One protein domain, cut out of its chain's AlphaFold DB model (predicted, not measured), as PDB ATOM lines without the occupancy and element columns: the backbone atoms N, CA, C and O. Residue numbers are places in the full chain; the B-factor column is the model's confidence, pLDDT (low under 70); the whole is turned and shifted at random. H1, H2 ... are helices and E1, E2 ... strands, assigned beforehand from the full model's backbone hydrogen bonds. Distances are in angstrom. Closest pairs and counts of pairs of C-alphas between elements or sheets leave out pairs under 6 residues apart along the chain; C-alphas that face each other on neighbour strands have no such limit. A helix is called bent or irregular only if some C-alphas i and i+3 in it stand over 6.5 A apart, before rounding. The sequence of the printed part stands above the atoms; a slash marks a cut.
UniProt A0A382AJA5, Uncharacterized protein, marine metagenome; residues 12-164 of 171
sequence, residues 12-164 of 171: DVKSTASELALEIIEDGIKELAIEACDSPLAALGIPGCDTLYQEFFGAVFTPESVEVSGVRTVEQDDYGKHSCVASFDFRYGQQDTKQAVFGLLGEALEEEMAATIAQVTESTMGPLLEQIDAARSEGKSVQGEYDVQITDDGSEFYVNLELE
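AT A GLANCE: This is residues 12 to 164 of the 171 residues of an uncharacterized protein of marine metagenome (UniProt A0A382AJA5). This is a long, loose rod: at one end a strongly twisted sheet of four strands curls round residues 12 to 25 of the long helix H1. H1 leaves the sheet toward the other end, where H2, H3 and the bent helix H4 gather, and H4 leads back to the sheet. The printed part has 153 residues, with four named helices and four named strands in the order H1 H2 E1 E2 H3 H4 E3 E4; the antiparallel sheet runs E1 E2 E3 E4, and the class is mixed, helices and strands. The radius of gyration of the C-alphas is 19.2 A, and the spans are 64 by 31 by 22 A.

IN THESE COORDINATES: Look first at the sheet: E1 is residues 65 to 76, 28.3 A long; E2, 81 to 91, 29.3 A; E3, 140 to 150, 30.4 A; E4, 157 to 163, 19.7 A, ending at C-alpha 163 at (8.865, -16.693, -47.045). Find C-alpha 12 at (25.709, -14.837, -55.235); from there H1 runs 43.6 A to residue 42, irregular where C-alphas 36 and 39 are 7.3 A apart. H2, residues 49 to 61, 14.2 A, is irregular too, with C-alphas 55 and 58 7.3 A apart. H3 is residues 97 to 108, 16.8 A. H4, residues 111 to 138, was assigned as one helix by its hydrogen bonds but is bent, with C-alphas 124 and 127 7.4 A apart: H4a is 111 to 124, 20.1 A, and H4b is 127 to 138, 16.7 A.

HOW THE PARTS SIT: In the hairpin E1 and E2, N 69 and O 87 are 2.8 A apart; between E2 and E3, N 84 and O 146 are 2.8 A apart; in the hairpin E3 and E4, N 147 and O 160 are 2.8 A apart. H1 is on one face of this sheet, making two layers, a helix over a sheet; the closest C-alphas of H1 and E1 are Ser 18 and Val 66, 5.3 A. H1 touches H2, a helical hairpin, at Asp 38 and Cys 49, 5.2 A between C-alphas. With residues 36 to 41 alone H1 touches H4a, the closest C-alphas being Ala 36 and Thr 124, 5.6 A. H3 and H4a, a helical hairpin, touch at a shallow tilt of 28 degrees, opposite ways, closest at C-alphas Gly 106 and Ala 114, 5.8 A. H4b only grazes the sheet, with residues 134 to 138. Every O i to N i+4 pair is within hydrogen-bond range in H3 and H4b, against 25 of 27 in H1, 6 of 9 in H2 and 9 of 10 in H4a.

THE WHOLE: The C-alphas farthest apart, Asp 78 and Glu 112, are 65.1 A apart. The printed part has no cut, and no link is long. Look for pLDDT under 70 at 19 residues, among them 39 to 49.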
ATOM      1  N   ASP A  12      26.500 -15.848 -54.528       92.94
ATOM      2  CA  ASP A  12      25.709 -14.837 -55.235       92.94
ATOM      3  C   ASP A  12      24.204 -15.111 -55.103       92.94
ATOM      4  O   ASP A  12      23.446 -14.211 -54.763       92.94
ATOM      5  N   VAL A  13      23.780 -16.374 -55.233       93.38
ATOM      6  CA  VAL A  13      22.382 -16.793 -55.016       93.38
ATOM      7  C   VAL A  13      21.921 -16.476 -53.599       93.38
ATOM      8  O   VAL A  13      20.831 -15.944 -53.404       93.38
ATOM      9  N   LYS A  14      22.747 -16.786 -52.594       94.94
ATOM     10  CA  LYS A  14      22.432 -16.473 -51.197       94.94
ATOM     11  C   LYS A  14      22.363 -14.966 -50.944       94.94
ATOM     12  O   LYS A  14      21.552 -14.551 -50.123       94.94
ATOM     13  N   SER A  15      23.206 -14.175 -51.612       94.94
ATOM     14  CA  SER A  15      23.171 -12.709 -51.528       94.94
ATOM     15  C   SER A  15      21.859 -12.182 -52.095       94.94
ATOM     16  O   SER A  15      21.137 -11.487 -51.392       94.94
ATOM     17  N   THR A  16      21.485 -12.608 -53.304       95.75
ATOM     18  CA  THR A  16      20.218 -12.201 -53.924       95.75
ATOM     19  C   THR A  16      19.011 -12.651 -53.098       95.75
ATOM     20  O   THR A  16      18.089 -11.874 -52.887       95.75
ATOM     21  N   ALA A  17      19.017 -13.876 -52.563       95.12
ATOM     22  CA  ALA A  17      17.946 -14.344 -51.680       95.12
ATOM     23  C   ALA A  17      17.867 -13.534 -50.368       95.12
ATOM     24  O   ALA A  17      16.777 -13.302 -49.861       95.12
ATOM     25  N   SER A  18      19.003 -13.095 -49.816       94.62
ATOM     26  CA  SER A  18      19.056 -12.213 -48.639       94.62
ATOM     27  C   SER A  18      18.464 -10.830 -48.934       94.62
ATOM     28  O   SER A  18      17.662 -10.329 -48.148       94.62
ATOM     29  N   GLU A  19      18.812 -10.246 -50.083       94.62
ATOM     30  CA  GLU A  19      18.291  -8.954 -50.547       94.62
ATOM     31  C   GLU A  19      16.775  -9.014 -50.767       94.62
ATOM     32  O   GLU A  19      16.042  -8.216 -50.190       94.62
ATOM     33  N   LEU A  20      16.286 -10.033 -51.481       94.50
ATOM     34  CA  LEU A  20      14.847 -10.249 -51.672       94.50
ATOM     35  C   LEU A  20      14.115 -10.467 -50.342       94.50
ATOM     36  O   LEU A  20      13.001  -9.981 -50.161       94.50
ATOM     37  N   ALA A  21      14.728 -11.177 -49.389       92.81
ATOM     38  CA  ALA A  21      14.135 -11.362 -48.070       92.81
ATOM     39  C   ALA A  21      13.996 -10.030 -47.318       92.81
ATOM     40  O   ALA A  21      13.014  -9.849 -46.610       92.81
ATOM     41  N   LEU A  22      14.945  -9.099 -47.459       90.12
ATOM     42  CA  LEU A  22      14.816  -7.753 -46.888       90.12
ATOM     43  C   LEU A  22      13.676  -6.971 -47.543       90.12
ATOM     44  O   LEU A  22      12.873  -6.383 -46.823       90.12
ATOM     45  N   GLU A  23      13.580  -7.012 -48.872       90.50
ATOM     46  CA  GLU A  23      12.533  -6.316 -49.632       90.50
ATOM     47  C   GLU A  23      11.129  -6.806 -49.249       90.50
ATOM     48  O   GLU A  23      10.265  -5.997 -48.915       90.50
ATOM     49  N   ILE A  24      10.917  -8.128 -49.186       90.50
ATOM     50  CA  ILE A  24       9.632  -8.729 -48.782       90.50
ATOM     51  C   ILE A  24       9.206  -8.252 -47.386       90.50
ATOM     52  O   ILE A  24       8.029  -7.992 -47.133       90.50
ATOM     53  N   ILE A  25      10.163  -8.141 -46.464       86.00
ATOM     54  CA  ILE A  25       9.899  -7.685 -45.097       86.00
ATOM     55  C   ILE A  25       9.575  -6.199 -45.070       86.00
ATOM     56  O   ILE A  25       8.625  -5.803 -44.398       86.00
ATOM     57  N   GLU A  26      10.352  -5.385 -45.779       84.75
ATOM     58  CA  GLU A  26      10.126  -3.945 -45.860       84.75
ATOM     59  C   GLU A  26       8.736  -3.633 -46.427       84.75
ATOM     60  O   GLU A  26       8.007  -2.829 -45.837       84.75
ATOM     61  N   ASP A  27       8.344  -4.318 -47.503       86.38
ATOM     62  CA  ASP A  27       7.026  -4.174 -48.122       86.38
ATOM     63  C   ASP A  27       5.903  -4.622 -47.176       86.38
ATOM     64  O   ASP A  27       4.921  -3.896 -46.994       86.38
ATOM     65  N   GLY A  28       6.068  -5.768 -46.505       85.19
ATOM     66  CA  GLY A  28       5.082  -6.270 -45.545       85.19
ATOM     67  C   GLY A  28       4.881  -5.340 -44.342       85.19
ATOM     68  O   GLY A  28       3.749  -5.083 -43.931       85.19
ATOM     69  N   ILE A  29       5.962  -4.778 -43.784       79.62
ATOM     70  CA  ILE A  29       5.864  -3.797 -42.690       79.62
ATOM     71  C   ILE A  29       5.227  -2.500 -43.190       79.62
ATOM     72  O   ILE A  29       4.398  -1.917 -42.486       79.62
ATOM     73  N   LYS A  30       5.578  -2.052 -44.400       82.25
ATOM     74  CA  LYS A  30       4.992  -0.855 -45.004       82.25
ATOM     75  C   LYS A  30       3.480  -0.980 -45.126       82.25
ATOM     76  O   LYS A  30       2.772  -0.061 -44.716       82.25
ATOM     77  N   GLU A  31       2.993  -2.099 -45.650       83.62
ATOM     78  CA  GLU A  31       1.559  -2.354 -45.792       83.62
ATOM     79  C   GLU A  31       0.851  -2.304 -44.430       83.62
ATOM     80  O   GLU A  31      -0.082  -1.517 -44.251       83.62
ATOM     81  N   LEU A  32       1.370  -3.022 -43.427       78.81
ATOM     82  CA  LEU A  32       0.814  -3.015 -42.068       78.81
ATOM     83  C   LEU A  32       0.816  -1.629 -41.417       78.81
ATOM     84  O   LEU A  32      -0.144  -1.245 -40.742       78.81
ATOM     85  N   ALA A  33       1.903  -0.879 -41.583       76.06
ATOM     86  CA  ALA A  33       2.026   0.454 -41.016       76.06
ATOM     87  C   ALA A  33       1.025   1.425 -41.654       76.06
ATOM     88  O   ALA A  33       0.394   2.198 -40.933       76.06
ATOM     89  N   ILE A  34       0.839   1.356 -42.977       78.56
ATOM     90  CA  ILE A  34      -0.164   2.150 -43.697       78.56
ATOM     91  C   ILE A  34      -1.570   1.795 -43.197       78.56
ATOM     92  O   ILE A  34      -2.322   2.693 -42.808       78.56
ATOM     93  N   GLU A  35      -1.908   0.503 -43.120       77.50
ATOM     94  CA  GLU A  35      -3.222   0.040 -42.653       77.50
ATOM     95  C   GLU A  35      -3.543   0.489 -41.222       77.50
ATOM     96  O   GLU A  35      -4.651   0.966 -40.948       77.50
ATOM     97  N   ALA A  36      -2.575   0.379 -40.309       72.38
ATOM     98  CA  ALA A  36      -2.762   0.740 -38.907       72.38
ATOM     99  C   ALA A  36      -3.044   2.243 -38.714       72.38
ATOM    100  O   ALA A  36      -3.719   2.638 -37.760       72.38
ATOM    101  N   CYS A  37      -2.542   3.084 -39.615       70.12
ATOM    102  CA  CYS A  37      -2.317   4.499 -39.349       70.12
ATOM    103  C   CYS A  37      -3.113   5.457 -40.258       70.12
ATOM    104  O   CYS A  37      -3.489   6.548 -39.813       70.12
ATOM    105  N   ASP A  38      -3.445   5.065 -41.495       71.38
ATOM    106  CA  ASP A  38      -4.149   5.938 -42.449       71.38
ATOM    107  C   ASP A  38      -5.542   6.359 -41.961       71.38
ATOM    108  O   ASP A  38      -5.945   7.514 -42.120       71.38
ATOM    109  N   SER A  39      -6.284   5.447 -41.329       63.16
ATOM    110  CA  SER A  39      -7.667   5.716 -40.916       63.16
ATOM    111  C   SER A  39      -7.764   6.820 -39.838       63.16
ATOM    112  O   SER A  39      -8.552   7.759 -40.010       63.16
ATOM    113  N   PRO A  40      -6.942   6.816 -38.768       65.50
ATOM    114  CA  PRO A  40      -7.015   7.851 -37.729       65.50
ATOM    115  C   PRO A  40      -6.323   9.174 -38.085       65.50
ATOM    116  O   PRO A  40      -6.800  10.228 -37.660       65.50
ATOM    117  N   LEU A  41      -5.249   9.160 -38.884       65.81
ATOM    118  CA  LEU A  41      -4.578  10.396 -39.317       65.81
ATOM    119  C   LEU A  41      -5.372  11.165 -40.374       65.81
ATOM    120  O   LEU A  41      -5.449  12.397 -40.306       65.81
ATOM    121  N   ALA A  42      -6.040  10.459 -41.294       62.91
ATOM    122  CA  ALA A  42      -6.923  11.090 -42.273       62.91
ATOM    123  C   ALA A  42      -8.071  11.863 -41.597       62.91
ATOM    124  O   ALA A  42      -8.437  12.950 -42.047       62.91
ATOM    125  N   ALA A  43      -8.597  11.359 -40.473       61.09
ATOM    126  CA  ALA A  43      -9.624  12.044 -39.682       61.09
ATOM    127  C   ALA A  43      -9.142  13.374 -39.064       61.09
ATOM    128  O   ALA A  43      -9.964  14.216 -38.693       61.09
ATOM    129  N   LEU A  44      -7.825  13.574 -38.975       64.88
ATOM    130  CA  LEU A  44      -7.176  14.754 -38.403       64.88
ATOM    131  C   LEU A  44      -6.560  15.683 -39.464       64.88
ATOM    132  O   LEU A  44      -6.007  16.721 -39.110       64.88
ATOM    133  N   GLY A  45      -6.671  15.346 -40.756       59.97
ATOM    134  CA  GLY A  45      -6.133  16.156 -41.857       59.97
ATOM    135  C   GLY A  45      -4.602  16.185 -41.933       59.97
ATOM    136  O   GLY A  45      -4.041  17.097 -42.538       59.97
ATOM    137  N   ILE A  46      -3.937  15.212 -41.309       63.44
ATOM    138  CA  ILE A  46      -2.479  15.039 -41.325       63.44
ATOM    139  C   ILE A  46      -2.101  14.237 -42.588       63.44
ATOM    140  O   ILE A  46      -2.900  13.394 -43.007       63.44
ATOM    141  N   PRO A  47      -0.943  14.503 -43.239       61.22
ATOM    142  CA  PRO A  47      -0.459  13.695 -44.360       61.22
ATOM    143  C   PRO A  47      -0.542  12.192 -44.063       61.22
ATOM    144  O   PRO A  47      -0.313  11.761 -42.934       61.22
ATOM    145  N   GLY A  48      -0.922  11.427 -45.092       62.56
ATOM    146  CA  GLY A  48      -1.174   9.990 -44.994       62.56
ATOM    147  C   GLY A  48       0.039   9.226 -44.477       62.56
ATOM    148  O   GLY A  48       1.184   9.677 -44.584       62.56
ATOM    149  N   CYS A  49      -0.208   8.054 -43.914       69.56
ATOM    150  CA  CYS A  49       0.814   7.299 -43.224       69.56
ATOM    151  C   CYS A  49       1.871   6.708 -44.160       69.56
ATOM    152  O   CYS A  49       2.964   6.412 -43.702       69.56
ATOM    153  N   ASP A  50       1.625   6.656 -45.473       72.25
ATOM    154  CA  ASP A  50       2.682   6.401 -46.462       72.25
ATOM    155  C   ASP A  50       3.794   7.467 -46.404       72.25
ATOM    156  O   ASP A  50       4.976   7.132 -46.431       72.25
ATOM    157  N   THR A  51       3.443   8.750 -46.234       71.44
ATOM    158  CA  THR A  51       4.434   9.827 -46.070       71.44
ATOM    159  C   THR A  51       5.174   9.694 -44.744       71.44
ATOM    160  O   THR A  51       6.399   9.754 -44.728       71.44
ATOM    161  N   LEU A  52       4.463   9.451 -43.638       69.12
ATOM    162  CA  LEU A  52       5.117   9.280 -42.336       69.12
ATOM    163  C   LEU A  52       5.993   8.023 -42.282       69.12
ATOM    164  O   LEU A  52       7.072   8.049 -41.695       69.12
ATOM    165  N   TYR A  53       5.565   6.940 -42.930       71.81
ATOM    166  CA  TYR A  53       6.358   5.728 -43.061       71.81
ATOM    167  C   TYR A  53       7.647   6.006 -43.826       71.81
ATOM    168  O   TYR A  53       8.723   5.736 -43.304       71.81
ATOM    169  N   GLN A  54       7.563   6.597 -45.019       71.88
ATOM    170  CA  GLN A  54       8.746   6.889 -45.833       71.88
ATOM    171  C   GLN A  54       9.701   7.881 -45.158       71.88
ATOM    172  O   GLN A  54      10.916   7.710 -45.240       71.88
ATOM    173  N   GLU A  55       9.171   8.910 -44.494       67.88
ATOM    174  CA  GLU A  55       9.992   9.977 -43.913       67.88
ATOM    175  C   GLU A  55      10.551   9.629 -42.530       67.88
ATOM    176  O   GLU A  55      11.648  10.081 -42.192       67.88
ATOM    177  N   PHE A  56       9.841   8.824 -41.731       66.25
ATOM    178  CA  PHE A  56      10.176   8.648 -40.314       66.25
ATOM    179  C   PHE A  56      10.264   7.196 -39.853       66.25
ATOM    180  O   PHE A  56      11.030   6.915 -38.931       66.25
ATOM    181  N   PHE A  57       9.503   6.268 -40.439       71.69
ATOM    182  CA  PHE A  57       9.357   4.936 -39.841       71.69
ATOM    183  C   PHE A  57      10.075   3.809 -40.592       71.69
ATOM    184  O   PHE A  57      10.570   2.890 -39.944       71.69
ATOM    185  N   GLY A  58      10.223   3.894 -41.917       70.56
ATOM    186  CA  GLY A  58      10.788   2.825 -42.749       70.56
ATOM    187  C   GLY A  58      12.185   2.405 -42.295       70.56
ATOM    188  O   GLY A  58      12.441   1.227 -42.069       70.56
ATOM    189  N   ALA A  59      13.055   3.374 -42.001       69.06
ATOM    190  CA  ALA A  59      14.406   3.098 -41.509       69.06
ATOM    191  C   ALA A  59      14.443   2.417 -40.127       69.06
ATOM    192  O   ALA A  59      15.432   1.772 -39.784       69.06
ATOM    193  N   VAL A  60      13.393   2.567 -39.315       72.94
ATOM    194  CA  VAL A  60      13.310   1.946 -37.984       72.94
ATOM    195  C   VAL A  60      12.789   0.511 -38.085       72.94
ATOM    196  O   VAL A  60      12.993  -0.290 -37.179       72.94
ATOM    197  N   PHE A  61      12.136   0.140 -39.177       73.44
ATOM    198  CA  PHE A  61      11.458  -1.146 -39.267       73.44
ATOM    199  C   PHE A  61      12.235  -2.209 -40.032       73.44
ATOM    200  O   PHE A  61      12.074  -3.395 -39.744       73.44
ATOM    201  N   THR A  62      13.130  -1.803 -40.926       77.75
ATOM    202  CA  THR A  62      13.892  -2.744 -41.745       77.75
ATOM    203  C   THR A  62      15.017  -3.422 -40.940       77.75
ATOM    204  O   THR A  62      15.752  -2.752 -40.205       77.75
ATOM    205  N   PRO A  63      15.187  -4.755 -41.055       82.19
ATOM    206  CA  PRO A  63      16.374  -5.446 -40.556       82.19
ATOM    207  C   PRO A  63      17.661  -4.882 -41.182       82.19
ATOM    208  O   PRO A  63      17.678  -4.473 -42.337       82.19
ATOM    209  N   GLU A  64      18.775  -4.912 -40.450       83.94
ATOM    210  CA  GLU A  64      20.083  -4.476 -40.968       83.94
ATOM    211  C   GLU A  64      20.673  -5.480 -41.963       83.94
ATOM    212  O   GLU A  64      21.446  -5.118 -42.847       83.94
ATOM    213  N   SER A  65      20.385  -6.768 -41.764       87.75
ATOM    214  CA  SER A  65      20.883  -7.841 -42.623       87.75
ATOM    215  C   SER A  65      20.069  -9.119 -42.462       87.75
ATOM    216  O   SER A  65      19.435  -9.345 -41.427       87.75
ATOM    217  N   VAL A  66      20.149  -9.983 -43.476       92.12
ATOM    218  CA  VAL A  66      19.590 -11.337 -43.448       92.12
ATOM    219  C   VAL A  66      20.695 -12.338 -43.725       92.12
ATOM    220  O   VAL A  66      21.362 -12.290 -44.760       92.12
ATOM    221  N   GLU A  67      20.904 -13.261 -42.796       93.75
ATOM    222  CA  GLU A  67      21.804 -14.385 -43.012       93.75
ATOM    223  C   GLU A  67      21.010 -15.578 -43.544       93.75
ATOM    224  O   GLU A  67      20.066 -16.047 -42.919       93.75
ATOM    225  N   VAL A  68      21.406 -16.082 -44.713       95.69
ATOM    226  CA  VAL A  68      20.804 -17.284 -45.298       95.69
ATOM    227  C   VAL A  68      21.591 -18.507 -44.834       95.69
ATOM    228  O   VAL A  68      22.802 -18.615 -45.073       95.69
ATOM    229  N   SER A  69      20.920 -19.462 -44.202       94.69
ATOM    230  CA  SER A  69      21.515 -20.676 -43.644       94.69
ATOM    231  C   SER A  69      20.680 -21.919 -43.995       94.69
ATOM    232  O   SER A  69      19.608 -21.827 -44.586       94.69
ATOM    233  N   GLY A  70      21.212 -23.120 -43.745       92.81
ATOM    234  CA  GLY A  70      20.450 -24.366 -43.939       92.81
ATOM    235  C   GLY A  70      20.009 -24.690 -45.378       92.81
ATOM    236  O   GLY A  70      19.104 -25.499 -45.555       92.81
ATOM    237  N   VAL A  71      20.637 -24.085 -46.393       96.12
ATOM    238  CA  VAL A  71      20.244 -24.226 -47.806       96.12
ATOM    239  C   VAL A  71      20.255 -25.689 -48.263       96.12
ATOM    240  O   VAL A  71      21.296 -26.353 -48.209       96.12
ATOM    241  N   ARG A  72      19.126 -26.164 -48.800       93.25
ATOM    242  CA  ARG A  72      18.999 -27.475 -49.461       93.25
ATOM    243  C   ARG A  72      18.258 -27.352 -50.792       93.25
ATOM    244  O   ARG A  72      17.239 -26.676 -50.869       93.25
ATOM    245  N   THR A  73      18.739 -28.045 -51.822       93.38
ATOM    246  CA  THR A  73      18.002 -28.232 -53.082       93.38
ATOM    247  C   THR A  73      16.930 -29.300 -52.880       93.38
ATOM    248  O   THR A  73      17.228 -30.386 -52.375       93.38
ATOM    249  N   VAL A  74      15.691 -28.983 -53.239       92.38
ATOM    250  CA  VAL A  74      14.533 -29.885 -53.162       92.38
ATOM    251  C   VAL A  74      14.257 -30.519 -54.517       92.38
ATOM    252  O   VAL A  74      14.030 -31.726 -54.590       92.38
ATOM    253  N   GLU A  75      14.336 -29.721 -55.576       90.44
ATOM    254  CA  GLU A  75      14.099 -30.148 -56.950       90.44
ATOM    255  C   GLU A  75      15.113 -29.484 -57.884       90.44
ATOM    256  O   GLU A  75      15.590 -28.376 -57.629       90.44
ATOM    257  N   GLN A  76      15.462 -30.193 -58.950       86.88
ATOM    258  CA  GLN A  76      16.256 -29.681 -60.054       86.88
ATOM    259  C   GLN A  76      15.633 -30.210 -61.342       86.88
ATOM    260  O   GLN A  76      15.433 -31.423 -61.460       86.88
ATOM    261  N   ASP A  77      15.341 -29.316 -62.280       83.25
ATOM    262  CA  ASP A  77      14.849 -29.698 -63.600       83.25
ATOM    263  C   ASP A  77      15.963 -29.702 -64.660       83.25
ATOM    264  O   ASP A  77      17.073 -29.199 -64.460       83.25
ATOM    265  N   ASP A  78      15.651 -30.302 -65.810       77.62
ATOM    266  CA  ASP A  78      16.561 -30.391 -66.957       77.62
ATOM    267  C   ASP A  78      16.773 -29.031 -67.660       77.62
ATOM    268  O   ASP A  78      17.567 -28.947 -68.593       77.62
ATOM    269  N   TYR A  79      16.066 -27.974 -67.240       72.38
ATOM    270  CA  TYR A  79      16.143 -26.621 -67.804       72.38
ATOM    271  C   TYR A  79      16.992 -25.674 -66.941       72.38
ATOM    272  O   TYR A  79      17.030 -24.471 -67.196       72.38
ATOM    273  N   GLY A  80      17.686 -26.204 -65.928       74.94
ATOM    274  CA  GLY A  80      18.578 -25.426 -65.070       74.94
ATOM    275  C   GLY A  80      17.858 -24.633 -63.980       74.94
ATOM    276  O   GLY A  80      18.470 -23.742 -63.384       74.94
ATOM    277  N   LYS A  81      16.586 -24.946 -63.696       87.25
ATOM    278  CA  LYS A  81      15.877 -24.441 -62.520       87.25
ATOM    279  C   LYS A  81      16.183 -25.326 -61.313       87.25
ATOM    280  O   LYS A  81      16.069 -26.551 -61.368       87.25
ATOM    281  N   HIS A  82      16.540 -24.693 -60.205       91.19
ATOM    282  CA  HIS A  82      16.747 -25.340 -58.916       91.19
ATOM    283  C   HIS A  82      15.764 -24.761 -57.904       91.19
ATOM    284  O   HIS A  82      15.815 -23.566 -57.624       91.19
ATOM    285  N   SER A  83      14.913 -25.604 -57.325       93.44
ATOM    286  CA  SER A  83      14.054 -25.218 -56.206       93.44
ATOM    287  C   SER A  83      14.768 -25.527 -54.900       93.44
ATOM    288  O   SER A  83      15.248 -26.643 -54.666       93.44
ATOM    289  N   CYS A  84      14.868 -24.522 -54.047       94.94
ATOM    290  CA  CYS A  84      15.682 -24.514 -52.849       94.94
ATOM    291  C   CYS A  84      14.810 -24.173 -51.644       94.94
ATOM    292  O   CYS A  84      13.841 -23.434 -51.763       94.94
ATOM    293  N   VAL A  85      15.198 -24.644 -50.463       96.38
ATOM    294  CA  VAL A  85      14.710 -24.044 -49.218       96.38
ATOM    295  C   VAL A  85      15.873 -23.659 -48.327       96.38
ATOM    296  O   VAL A  85      16.935 -24.296 -48.367       96.38
ATOM    297  N   ALA A  86      15.665 -22.631 -47.518       96.75
ATOM    298  CA  ALA A  86      16.650 -22.129 -46.580       96.75
ATOM    299  C   ALA A  86      15.986 -21.507 -45.352       96.75
ATOM    300  O   ALA A  86      14.791 -21.226 -45.330       96.75
ATOM    301  N   SER A  87      16.803 -21.293 -44.329       95.81
ATOM    302  CA  SER A  87      16.458 -20.481 -43.168       95.81
ATOM    303  C   SER A  87      17.018 -19.073 -43.364       95.81
ATOM    304  O   SER A  87      18.166 -18.912 -43.785       95.81
ATOM    305  N   PHE A  88      16.194 -18.075 -43.077       94.75
ATOM    306  CA  PHE A  88      16.493 -16.655 -43.209       94.75
ATOM    307  C   PHE A  88      16.514 -16.043 -41.814       94.75
ATOM    308  O   PHE A  88      15.476 -15.900 -41.165       94.75
ATOM    309  N   ASP A  89      17.717 -15.739 -41.343       91.62
ATOM    310  CA  ASP A  89      17.975 -15.209 -40.012       91.62
ATOM    311  C   ASP A  89      18.071 -13.678 -40.085       91.62
ATOM    312  O   ASP A  89      19.076 -13.116 -40.537       91.62
ATOM    313  N   PHE A  90      17.014 -12.996 -39.646       88.31
ATOM    314  CA  PHE A  90      16.900 -11.539 -39.689       88.31
ATOM    315  C   PHE A  90      17.608 -10.915 -38.491       88.31
ATOM    316  O   PHE A  90      17.300 -11.215 -37.330       88.31
ATOM    317  N   ARG A  91      18.550 -10.013 -38.768       86.00
ATOM    318  CA  ARG A  91      19.287  -9.269 -37.746       86.00
ATOM    319  C   ARG A  91      18.868  -7.817 -37.768       86.00
ATOM    320  O   ARG A  91      18.994  -7.142 -38.785       86.00
ATOM    321  N   TYR A  92      18.427  -7.337 -36.620       80.94
ATOM    322  CA  TYR A  92      18.050  -5.950 -36.431       80.94
ATOM    323  C   TYR A  92      19.064  -5.227 -35.548       80.94
ATOM    324  O   TYR A  92      19.653  -5.824 -34.641       80.94
ATOM    325  N   GLY A  93      19.212  -3.925 -35.780       75.81
ATOM    326  CA  GLY A  93      20.001  -3.052 -34.925       75.81
ATOM    327  C   GLY A  93      19.422  -2.954 -33.515       75.81
ATOM    328  O   GLY A  93      18.205  -2.961 -33.312       75.81
ATOM    329  N   GLN A  94      20.300  -2.839 -32.517       71.50
ATOM    330  CA  GLN A  94      19.892  -2.597 -31.132       71.50
ATOM    331  C   GLN A  94      19.503  -1.129 -30.951       71.50
ATOM    332  O   GLN A  94      20.343  -0.277 -30.666       71.50
ATOM    333  N   GLN A  95      18.216  -0.841 -31.110       74.75
ATOM    334  CA  GLN A  95      17.637   0.474 -30.860       74.75
ATOM    335  C   GLN A  95      16.201   0.313 -30.348       74.75
ATOM    336  O   GLN A  95      15.502  -0.616 -30.745       74.75
ATOM    337  N   ASP A  96      15.771   1.216 -29.468       77.25
ATOM    338  CA  ASP A  96      14.375   1.322 -29.039       77.25
ATOM    339  C   ASP A  96      13.566   1.951 -30.185       77.25
ATOM    340  O   ASP A  96      13.763   3.122 -30.534       77.25
ATOM    341  N   THR A  97      12.718   1.140 -30.826       77.19
ATOM    342  CA  THR A  97      11.940   1.532 -32.013       77.19
ATOM    343  C   THR A  97      11.002   2.682 -31.670       77.19
ATOM    344  O   THR A  97      10.909   3.663 -32.410       77.19
ATOM    345  N   LYS A  98      10.369   2.604 -30.497       78.81
ATOM    346  CA  LYS A  98       9.467   3.630 -29.985       78.81
ATOM    347  C   LYS A  98      10.194   4.963 -29.803       78.81
ATOM    348  O   LYS A  98       9.730   5.996 -30.291       78.81
ATOM    349  N   GLN A  99      11.350   4.951 -29.146       80.75
ATOM    350  CA  GLN A  99      12.161   6.147 -28.932       80.75
ATOM    351  C   GLN A  99      12.644   6.754 -30.254       80.75
ATOM    352  O   GLN A  99      12.641   7.978 -30.392       80.75
ATOM    353  N   ALA A 100      13.040   5.923 -31.222       79.88
ATOM    354  CA  ALA A 100      13.481   6.377 -32.539       79.88
ATOM    355  C   ALA A 100      12.356   7.097 -33.297       79.88
ATOM    356  O   ALA A 100      12.525   8.236 -33.730       79.88
ATOM    357  N   VAL A 101      11.189   6.455 -33.376       77.25
ATOM    358  CA  VAL A 101       9.998   6.966 -34.060       77.25
ATOM    359  C   VAL A 101       9.519   8.285 -33.444       77.25
ATOM    360  O   VAL A 101       9.330   9.272 -34.156       77.25
ATOM    361  N   PHE A 102       9.370   8.348 -32.118       78.69
ATOM    362  CA  PHE A 102       8.890   9.569 -31.461       78.69
ATOM    363  C   PHE A 102       9.939  10.680 -31.388       78.69
ATOM    364  O   PHE A 102       9.568  11.854 -31.375       78.69
ATOM    365  N   GLY A 103      11.231  10.339 -31.382       76.25
ATOM    366  CA  GLY A 103      12.309  11.318 -31.528       76.25
ATOM    367  C   GLY A 103      12.227  12.047 -32.868       76.25
ATOM    368  O   GLY A 103      12.214  13.274 -32.894       76.25
ATOM    369  N   LEU A 104      12.068  11.297 -33.965       74.31
ATOM    370  CA  LEU A 104      11.944  11.855 -35.315       74.31
ATOM    371  C   LEU A 104      10.703  12.745 -35.472       74.31
ATOM    372  O   LEU A 104      10.799  13.849 -36.007       74.31
ATOM    373  N   LEU A 105       9.554  12.314 -34.941       73.50
ATOM    374  CA  LEU A 105       8.332  13.126 -34.944       73.50
ATOM    375  C   LEU A 105       8.500  14.436 -34.157       73.50
ATOM    376  O   LEU A 105       8.006  15.477 -34.588       73.50
ATOM    377  N   GLY A 106       9.202  14.399 -33.020       72.06
ATOM    378  CA  GLY A 106       9.474  15.586 -32.205       72.06
ATOM    379  C   GLY A 106      10.435  16.585 -32.857       72.06
ATOM    380  O   GLY A 106      10.334  17.780 -32.590       72.06
ATOM    381  N   GLU A 107      11.347  16.122 -33.715       73.19
ATOM    382  CA  GLU A 107      12.261  16.983 -34.478       73.19
ATOM    383  C   GLU A 107      11.604  17.585 -35.730       73.19
ATOM    384  O   GLU A 107      11.948  18.699 -36.134       73.19
ATOM    385  N   ALA A 108      10.663  16.865 -36.345       67.31
ATOM    386  CA  ALA A 108      10.066  17.237 -37.628       67.31
ATOM    387  C   ALA A 108       8.832  18.151 -37.524       67.31
ATOM    388  O   ALA A 108       8.465  18.798 -38.507       67.31
ATOM    389  N   LEU A 109       8.171  18.201 -36.363       70.00
ATOM    390  CA  LEU A 109       6.857  18.829 -36.202       70.00
ATOM    391  C   LEU A 109       6.879  19.969 -35.175       70.00
ATOM    392  O   LEU A 109       7.608  19.937 -34.188       70.00
ATOM    393  N   GLU A 110       6.024  20.975 -35.378       73.69
ATOM    394  CA  GLU A 110       5.785  22.013 -34.370       73.69
ATOM    395  C   GLU A 110       5.140  21.413 -33.102       73.69
ATOM    396  O   GLU A 110       4.315  20.505 -33.187       73.69
ATOM    397  N   GLU A 111       5.489  21.948 -31.926       67.50
ATOM    398  CA  GLU A 111       5.234  21.364 -30.591       67.50
ATOM    399  C   GLU A 111       3.776  20.909 -30.350       67.50
ATOM    400  O   GLU A 111       3.530  19.832 -29.802       67.50
ATOM    401  N   GLU A 112       2.792  21.699 -30.791       66.06
ATOM    402  CA  GLU A 112       1.360  21.410 -30.593       66.06
ATOM    403  C   GLU A 112       0.844  20.306 -31.540       66.06
ATOM    404  O   GLU A 112      -0.008  19.489 -31.175       66.06
ATOM    405  N   MET A 113       1.412  20.227 -32.747       71.44
ATOM    406  CA  MET A 113       1.071  19.222 -33.757       71.44
ATOM    407  C   MET A 113       1.791  17.895 -33.478       71.44
ATOM    408  O   MET A 113       1.200  16.824 -33.636       71.44
ATOM    409  N   ALA A 114       3.023  17.970 -32.964       73.31
ATOM    410  CA  ALA A 114       3.829  16.832 -32.542       73.31
ATOM    411  C   ALA A 114       3.130  16.010 -31.452       73.31
ATOM    412  O   ALA A 114       3.055  14.789 -31.563       73.31
ATOM    413  N   ALA A 115       2.553  16.661 -30.434       76.19
ATOM    414  CA  ALA A 115       1.872  15.961 -29.341       76.19
ATOM    415  C   ALA A 115       0.641  15.168 -29.818       76.19
ATOM    416  O   ALA A 115       0.436  14.023 -29.413       76.19
ATOM    417  N   THR A 116      -0.158  15.760 -30.713       76.56
ATOM    418  CA  THR A 116      -1.357  15.114 -31.271       76.56
ATOM    419  C   THR A 116      -0.981  13.948 -32.188       76.56
ATOM    420  O   THR A 116      -1.538  12.858 -32.056       76.56
ATOM    421  N   ILE A 117      -0.001  14.148 -33.078       75.62
ATOM    422  CA  ILE A 117       0.503  13.096 -33.973       75.62
ATOM    423  C   ILE A 117       1.132  11.960 -33.168       75.62
ATOM    424  O   ILE A 117       0.853  10.797 -33.452       75.62
ATOM    425  N   ALA A 118       1.914  12.273 -32.134       79.31
ATOM    426  CA  ALA A 118       2.534  11.270 -31.279       79.31
ATOM    427  C   ALA A 118       1.484  10.411 -30.562       79.31
ATOM    428  O   ALA A 118       1.580   9.188 -30.587       79.31
ATOM    429  N   GLN A 119       0.442  11.026 -29.996       79.25
ATOM    430  CA  GLN A 119      -0.619  10.285 -29.312       79.25
ATOM    431  C   GLN A 119      -1.379   9.351 -30.265       79.25
ATOM    432  O   GLN A 119      -1.676   8.207 -29.918       79.25
ATOM    433  N   VAL A 120      -1.684   9.825 -31.475       78.06
ATOM    434  CA  VAL A 120      -2.384   9.023 -32.487       78.06
ATOM    435  C   VAL A 120      -1.491   7.887 -32.974       78.06
ATOM    436  O   VAL A 120      -1.935   6.739 -32.979       78.06
ATOM    437  N   THR A 121      -0.229   8.178 -33.288       76.69
ATOM    438  CA  THR A 121       0.777   7.186 -33.701       76.69
ATOM    439  C   THR A 121       0.972   6.124 -32.619       76.69
ATOM    440  O   THR A 121       0.950   4.937 -32.918       76.69
ATOM    441  N   GLU A 122       1.066   6.509 -31.344       81.56
ATOM    442  CA  GLU A 122       1.174   5.554 -30.233       81.56
ATOM    443  C   GLU A 122      -0.064   4.659 -30.138       81.56
ATOM    444  O   GLU A 122       0.060   3.447 -29.986       81.56
ATOM    445  N   SER A 123      -1.261   5.233 -30.273       80.31
ATOM    446  CA  SER A 123      -2.507   4.461 -30.183       80.31
ATOM    447  C   SER A 123      -2.733   3.495 -31.352       80.31
ATOM    448  O   SER A 123      -3.452   2.512 -31.191       80.31
ATOM    449  N   THR A 124      -2.146   3.779 -32.516       77.31
ATOM    450  CA  THR A 124      -2.398   3.054 -33.771       77.31
ATOM    451  C   THR A 124      -1.265   2.107 -34.126       77.31
ATOM    452  O   THR A 124      -1.497   0.932 -34.388       77.31
ATOM    453  N   MET A 125      -0.033   2.602 -34.067       77.62
ATOM    454  CA  MET A 125       1.177   1.860 -34.401       77.62
ATOM    455  C   MET A 125       1.849   1.238 -33.176       77.62
ATOM    456  O   MET A 125       2.720   0.396 -33.350       77.62
ATOM    457  N   GLY A 126       1.450   1.590 -31.947       80.38
ATOM    458  CA  GLY A 126       2.016   1.041 -30.706       80.38
ATOM    459  C   GLY A 126       2.200  -0.484 -30.709       80.38
ATOM    460  O   GLY A 126       3.317  -0.936 -30.469       80.38
ATOM    461  N   PRO A 127       1.174  -1.284 -31.060       81.50
ATOM    462  CA  PRO A 127       1.312  -2.739 -31.142       81.50
ATOM    463  C   PRO A 127       2.337  -3.216 -32.182       81.50
ATOM    464  O   PRO A 127       3.016  -4.213 -31.952       81.50
ATOM    465  N   LEU A 128       2.459  -2.521 -33.319       79.06
ATOM    466  CA  LEU A 128       3.453  -2.830 -34.352       79.06
ATOM    467  C   LEU A 128       4.869  -2.481 -33.867       79.06
ATOM    468  O   LEU A 128       5.786  -3.280 -34.035       79.06
ATOM    469  N   LEU A 129       5.034  -1.329 -33.203       80.75
ATOM    470  CA  LEU A 129       6.296  -0.929 -32.567       80.75
ATOM    471  C   LEU A 129       6.756  -1.982 -31.546       80.75
ATOM    472  O   LEU A 129       7.913  -2.396 -31.566       80.75
ATOM    473  N   GLU A 130       5.838  -2.464 -30.701       82.56
ATOM    474  CA  GLU A 130       6.116  -3.503 -29.700       82.56
ATOM    475  C   GLU A 130       6.501  -4.850 -30.333       82.56
ATOM    476  O   GLU A 130       7.427  -5.508 -29.857       82.56
ATOM    477  N   GLN A 131       5.832  -5.259 -31.416       79.19
ATOM    478  CA  GLN A 131       6.175  -6.485 -32.152       79.19
ATOM    479  C   GLN A 131       7.577  -6.411 -32.764       79.19
ATOM    480  O   GLN A 131       8.332  -7.386 -32.714       79.19
ATOM    481  N   ILE A 132       7.949  -5.243 -33.287       78.12
ATOM    482  CA  ILE A 132       9.276  -5.009 -33.854       78.12
ATOM    483  C   ILE A 132      10.333  -5.035 -32.754       78.12
ATOM    484  O   ILE A 132      11.307  -5.776 -32.879       78.12
ATOM    485  N   ASP A 133      10.119  -4.343 -31.634       80.12
ATOM    486  CA  ASP A 133      11.032  -4.404 -30.484       80.12
ATOM    487  C   ASP A 133      11.200  -5.840 -29.950       80.12
ATOM    488  O   ASP A 133      12.319  -6.269 -29.639       80.12
ATOM    489  N   ALA A 134      10.124  -6.632 -29.915       78.38
ATOM    490  CA  ALA A 134      10.196  -8.041 -29.539       78.38
ATOM    491  C   ALA A 134      11.047  -8.854 -30.531       78.38
ATOM    492  O   ALA A 134      11.950  -9.591 -30.117       78.38
ATOM    493  N   ALA A 135      10.834  -8.678 -31.837       75.25
ATOM    494  CA  ALA A 135      11.606  -9.367 -32.869       75.25
ATOM    495  C   ALA A 135      13.095  -9.003 -32.863       75.25
ATOM    496  O   ALA A 135      13.938  -9.886 -33.055       75.25
ATOM    497  N   ARG A 136      13.428  -7.743 -32.554       76.88
ATOM    498  CA  ARG A 136      14.810  -7.283 -32.338       76.88
ATOM    499  C   ARG A 136      15.492  -8.018 -31.187       76.88
ATOM    500  O   ARG A 136      16.682  -8.318 -31.268       76.88
ATOM    501  N   SER A 137      14.752  -8.297 -30.113       72.81
ATOM    502  CA  SER A 137      15.311  -8.895 -28.896       72.81
ATOM    503  C   SER A 137      15.532 -10.409 -28.986       72.81
ATOM    504  O   SER A 137      16.460 -10.928 -28.364       72.81
ATOM    505  N   GLU A 138      14.711 -11.117 -29.765       72.50
ATOM    506  CA  GLU A 138      14.715 -12.585 -29.799       72.50
ATOM    507  C   GLU A 138      15.549 -13.170 -30.944       72.50
ATOM    508  O   GLU A 138      15.979 -14.319 -30.844       72.50
ATOM    509  N   GLY A 139      15.811 -12.392 -32.003       68.31
ATOM    510  CA  GLY A 139      16.321 -12.920 -33.267       68.31
ATOM    511  C   GLY A 139      15.260 -13.796 -33.940       68.31
ATOM    512  O   GLY A 139      14.719 -14.727 -33.341       68.31
ATOM    513  N   LYS A 140      14.909 -13.493 -35.189       77.81
ATOM    514  CA  LYS A 140      13.858 -14.229 -35.902       77.81
ATOM    515  C   LYS A 140      14.457 -14.989 -37.073       77.81
ATOM    516  O   LYS A 140      15.168 -14.413 -37.890       77.81
ATOM    517  N   SER A 141      14.154 -16.282 -37.116       86.00
ATOM    518  CA  SER A 141      14.506 -17.188 -38.205       86.00
ATOM    519  C   SER A 141      13.223 -17.655 -38.875       86.00
ATOM    520  O   SER A 141      12.300 -18.096 -38.185       86.00
ATOM    521  N   VAL A 142      13.160 -17.534 -40.197       90.31
ATOM    522  CA  VAL A 142      11.994 -17.902 -41.013       90.31
ATOM    523  C   VAL A 142      12.434 -18.897 -42.074       90.31
ATOM    524  O   VAL A 142      13.522 -18.758 -42.631       90.31
ATOM    525  N   GLN A 143      11.616 -19.908 -42.361       93.56
ATOM    526  CA  GLN A 143      11.861 -20.755 -43.528       93.56
ATOM    527  C   GLN A 143      11.369 -20.052 -44.791       93.56
ATOM    528  O   GLN A 143      10.303 -19.444 -44.802       93.56
ATOM    529  N   GLY A 144      12.135 -20.160 -45.865       93.50
ATOM    530  CA  GLY A 144      11.712 -19.694 -47.177       93.50
ATOM    531  C   GLY A 144      12.047 -20.707 -48.252       93.50
ATOM    532  O   GLY A 144      13.012 -21.475 -48.130       93.50
ATOM    533  N   GLU A 145      11.251 -20.684 -49.308       95.44
ATOM    534  CA  GLU A 145      11.483 -21.431 -50.535       95.44
ATOM    535  C   GLU A 145      11.920 -20.447 -51.614       95.44
ATOM    536  O   GLU A 145      11.338 -19.375 -51.759       95.44
ATOM    537  N   TYR A 146      12.965 -20.783 -52.365       94.75
ATOM    538  CA  TYR A 146      13.355 -19.975 -53.508       94.75
ATOM    539  C   TYR A 146      13.749 -20.814 -54.707       94.75
ATOM    540  O   TYR A 146      14.416 -21.841 -54.594       94.75
ATOM    541  N   ASP A 147      13.359 -20.325 -55.872       93.69
ATOM    542  CA  ASP A 147      13.733 -20.876 -57.159       93.69
ATOM    543  C   ASP A 147      14.907 -20.091 -57.729       93.69
ATOM    544  O   ASP A 147      14.869 -18.863 -57.774       93.69
ATOM    545  N   VAL A 148      15.927 -20.797 -58.209       92.62
ATOM    546  CA  VAL A 148      17.044 -20.213 -58.954       92.62
ATOM    547  C   VAL A 148      16.971 -20.688 -60.390       92.62
ATOM    548  O   VAL A 148      16.887 -21.891 -60.633       92.62
ATOM    549  N   GLN A 149      17.032 -19.759 -61.337       91.12
ATOM    550  CA  GLN A 149      17.006 -20.074 -62.760       91.12
ATOM    551  C   GLN A 149      18.071 -19.275 -63.501       91.12
ATOM    552  O   GLN A 149      18.180 -18.064 -63.325       91.12
ATOM    553  N   ILE A 150      18.849 -19.949 -64.343       85.31
ATOM    554  CA  ILE A 150      19.812 -19.301 -65.236       85.31
ATOM    555  C   ILE A 150      19.082 -18.851 -66.505       85.31
ATOM    556  O   ILE A 150      18.178 -19.527 -66.993       85.31
ATOM    557  N   THR A 151      19.476 -17.702 -67.038       83.88
ATOM    558  CA  THR A 151      19.062 -17.222 -68.364       83.88
ATOM    559  C   THR A 151      19.422 -18.203 -69.481       83.88
ATOM    560  O   THR A 151      20.428 -18.908 -69.409       83.88
ATOM    561  N   ASP A 152      18.641 -18.193 -70.566       80.38
ATOM    562  CA  ASP A 152      18.847 -19.063 -71.736       80.38
ATOM    563  C   ASP A 152      20.257 -18.943 -72.355       80.38
ATOM    564  O   ASP A 152      20.750 -19.882 -72.982       80.38
ATOM    565  N   ASP A 153      20.912 -17.783 -72.211       81.19
ATOM    566  CA  ASP A 153      22.268 -17.529 -72.712       81.19
ATOM    567  C   ASP A 153      23.377 -17.777 -71.672       81.19
ATOM    568  O   ASP A 153      24.564 -17.668 -71.996       81.19
ATOM    569  N   GLY A 154      23.006 -18.152 -70.446       76.88
ATOM    570  CA  GLY A 154      23.929 -18.473 -69.365       76.88
ATOM    571  C   GLY A 154      24.629 -17.266 -68.738       76.88
ATOM    572  O   GLY A 154      25.601 -17.465 -68.006       76.88
ATOM    573  N   SER A 155      24.210 -16.037 -69.061       82.19
ATOM    574  CA  SER A 155      24.908 -14.811 -68.649       82.19
ATOM    575  C   SER A 155      24.478 -14.279 -67.279       82.19
ATOM    576  O   SER A 155      25.299 -13.713 -66.557       82.19
ATOM    577  N   GLU A 156      23.222 -14.511 -66.906       86.81
ATOM    578  CA  GLU A 156      22.594 -14.057 -65.659       86.81
ATOM    579  C   GLU A 156      21.779 -15.178 -64.996       86.81
ATOM    580  O   GLU A 156      21.465 -16.200 -65.618       86.81
ATOM    581  N   PHE A 157      21.392 -14.964 -63.739       89.94
ATOM    582  CA  PHE A 157      20.448 -15.807 -63.011       89.94
ATOM    583  C   PHE A 157      19.377 -14.951 -62.331       89.94
ATOM    584  O   PHE A 157      19.601 -13.777 -62.039       89.94
ATOM    585  N   TYR A 158      18.238 -15.566 -62.032       90.88
ATOM    586  CA  TYR A 158      17.160 -14.978 -61.248       90.88
ATOM    587  C   TYR A 158      16.879 -15.833 -60.023       90.88
ATOM    588  O   TYR A 158      17.001 -17.060 -60.070       90.88
ATOM    589  N   VAL A 159      16.482 -15.167 -58.942       94.31
ATOM    590  CA  VAL A 159      15.969 -15.798 -57.730       94.31
ATOM    591  C   VAL A 159      14.533 -15.335 -57.542       94.31
ATOM    592  O   VAL A 159      14.265 -14.139 -57.602       94.31
ATOM    593  N   ASN A 160      13.617 -16.271 -57.329       93.69
ATOM    594  CA  ASN A 160      12.258 -15.976 -56.890       93.69
ATOM    595  C   ASN A 160      12.080 -16.552 -55.488       93.69
ATOM    596  O   ASN A 160      12.289 -17.748 -55.325       93.69
ATOM    597  N   LEU A 161      11.744 -15.721 -54.503       95.62
ATOM    598  CA  LEU A 161      11.704 -16.085 -53.087       95.62
ATOM    599  C   LEU A 161      10.288 -15.951 -52.527       95.62
ATOM    600  O   LEU A 161       9.626 -14.939 -52.734       95.62
ATOM    601  N   GLU A 162       9.891 -16.936 -51.732       93.38
ATOM    602  CA  GLU A 162       8.707 -16.912 -50.882       93.38
ATOM    603  C   GLU A 162       9.116 -17.247 -49.441       93.38
ATOM    604  O   GLU A 162       9.863 -18.197 -49.191       93.38
ATOM    605  N   LEU A 163       8.656 -16.449 -48.476       90.31
ATOM    606  CA  LEU A 163       8.865 -16.693 -47.045       90.31
ATOM    607  C   LEU A 163       7.603 -17.328 -46.452       90.31
ATOM    608  O   LEU A 163       6.500 -16.890 -46.761       90.31
ATOM    609  N   GLU A 164       7.760 -18.321 -45.570       84.50
ATOM    610  CA  GLU A 164       6.632 -19.039 -44.950       84.50
ATOM    611  C   GLU A 164       5.725 -18.104 -44.133       84.50
ATOM    612  O   GLU A 164       4.509 -18.277 -44.101       84.50
TER     613      GLU A 164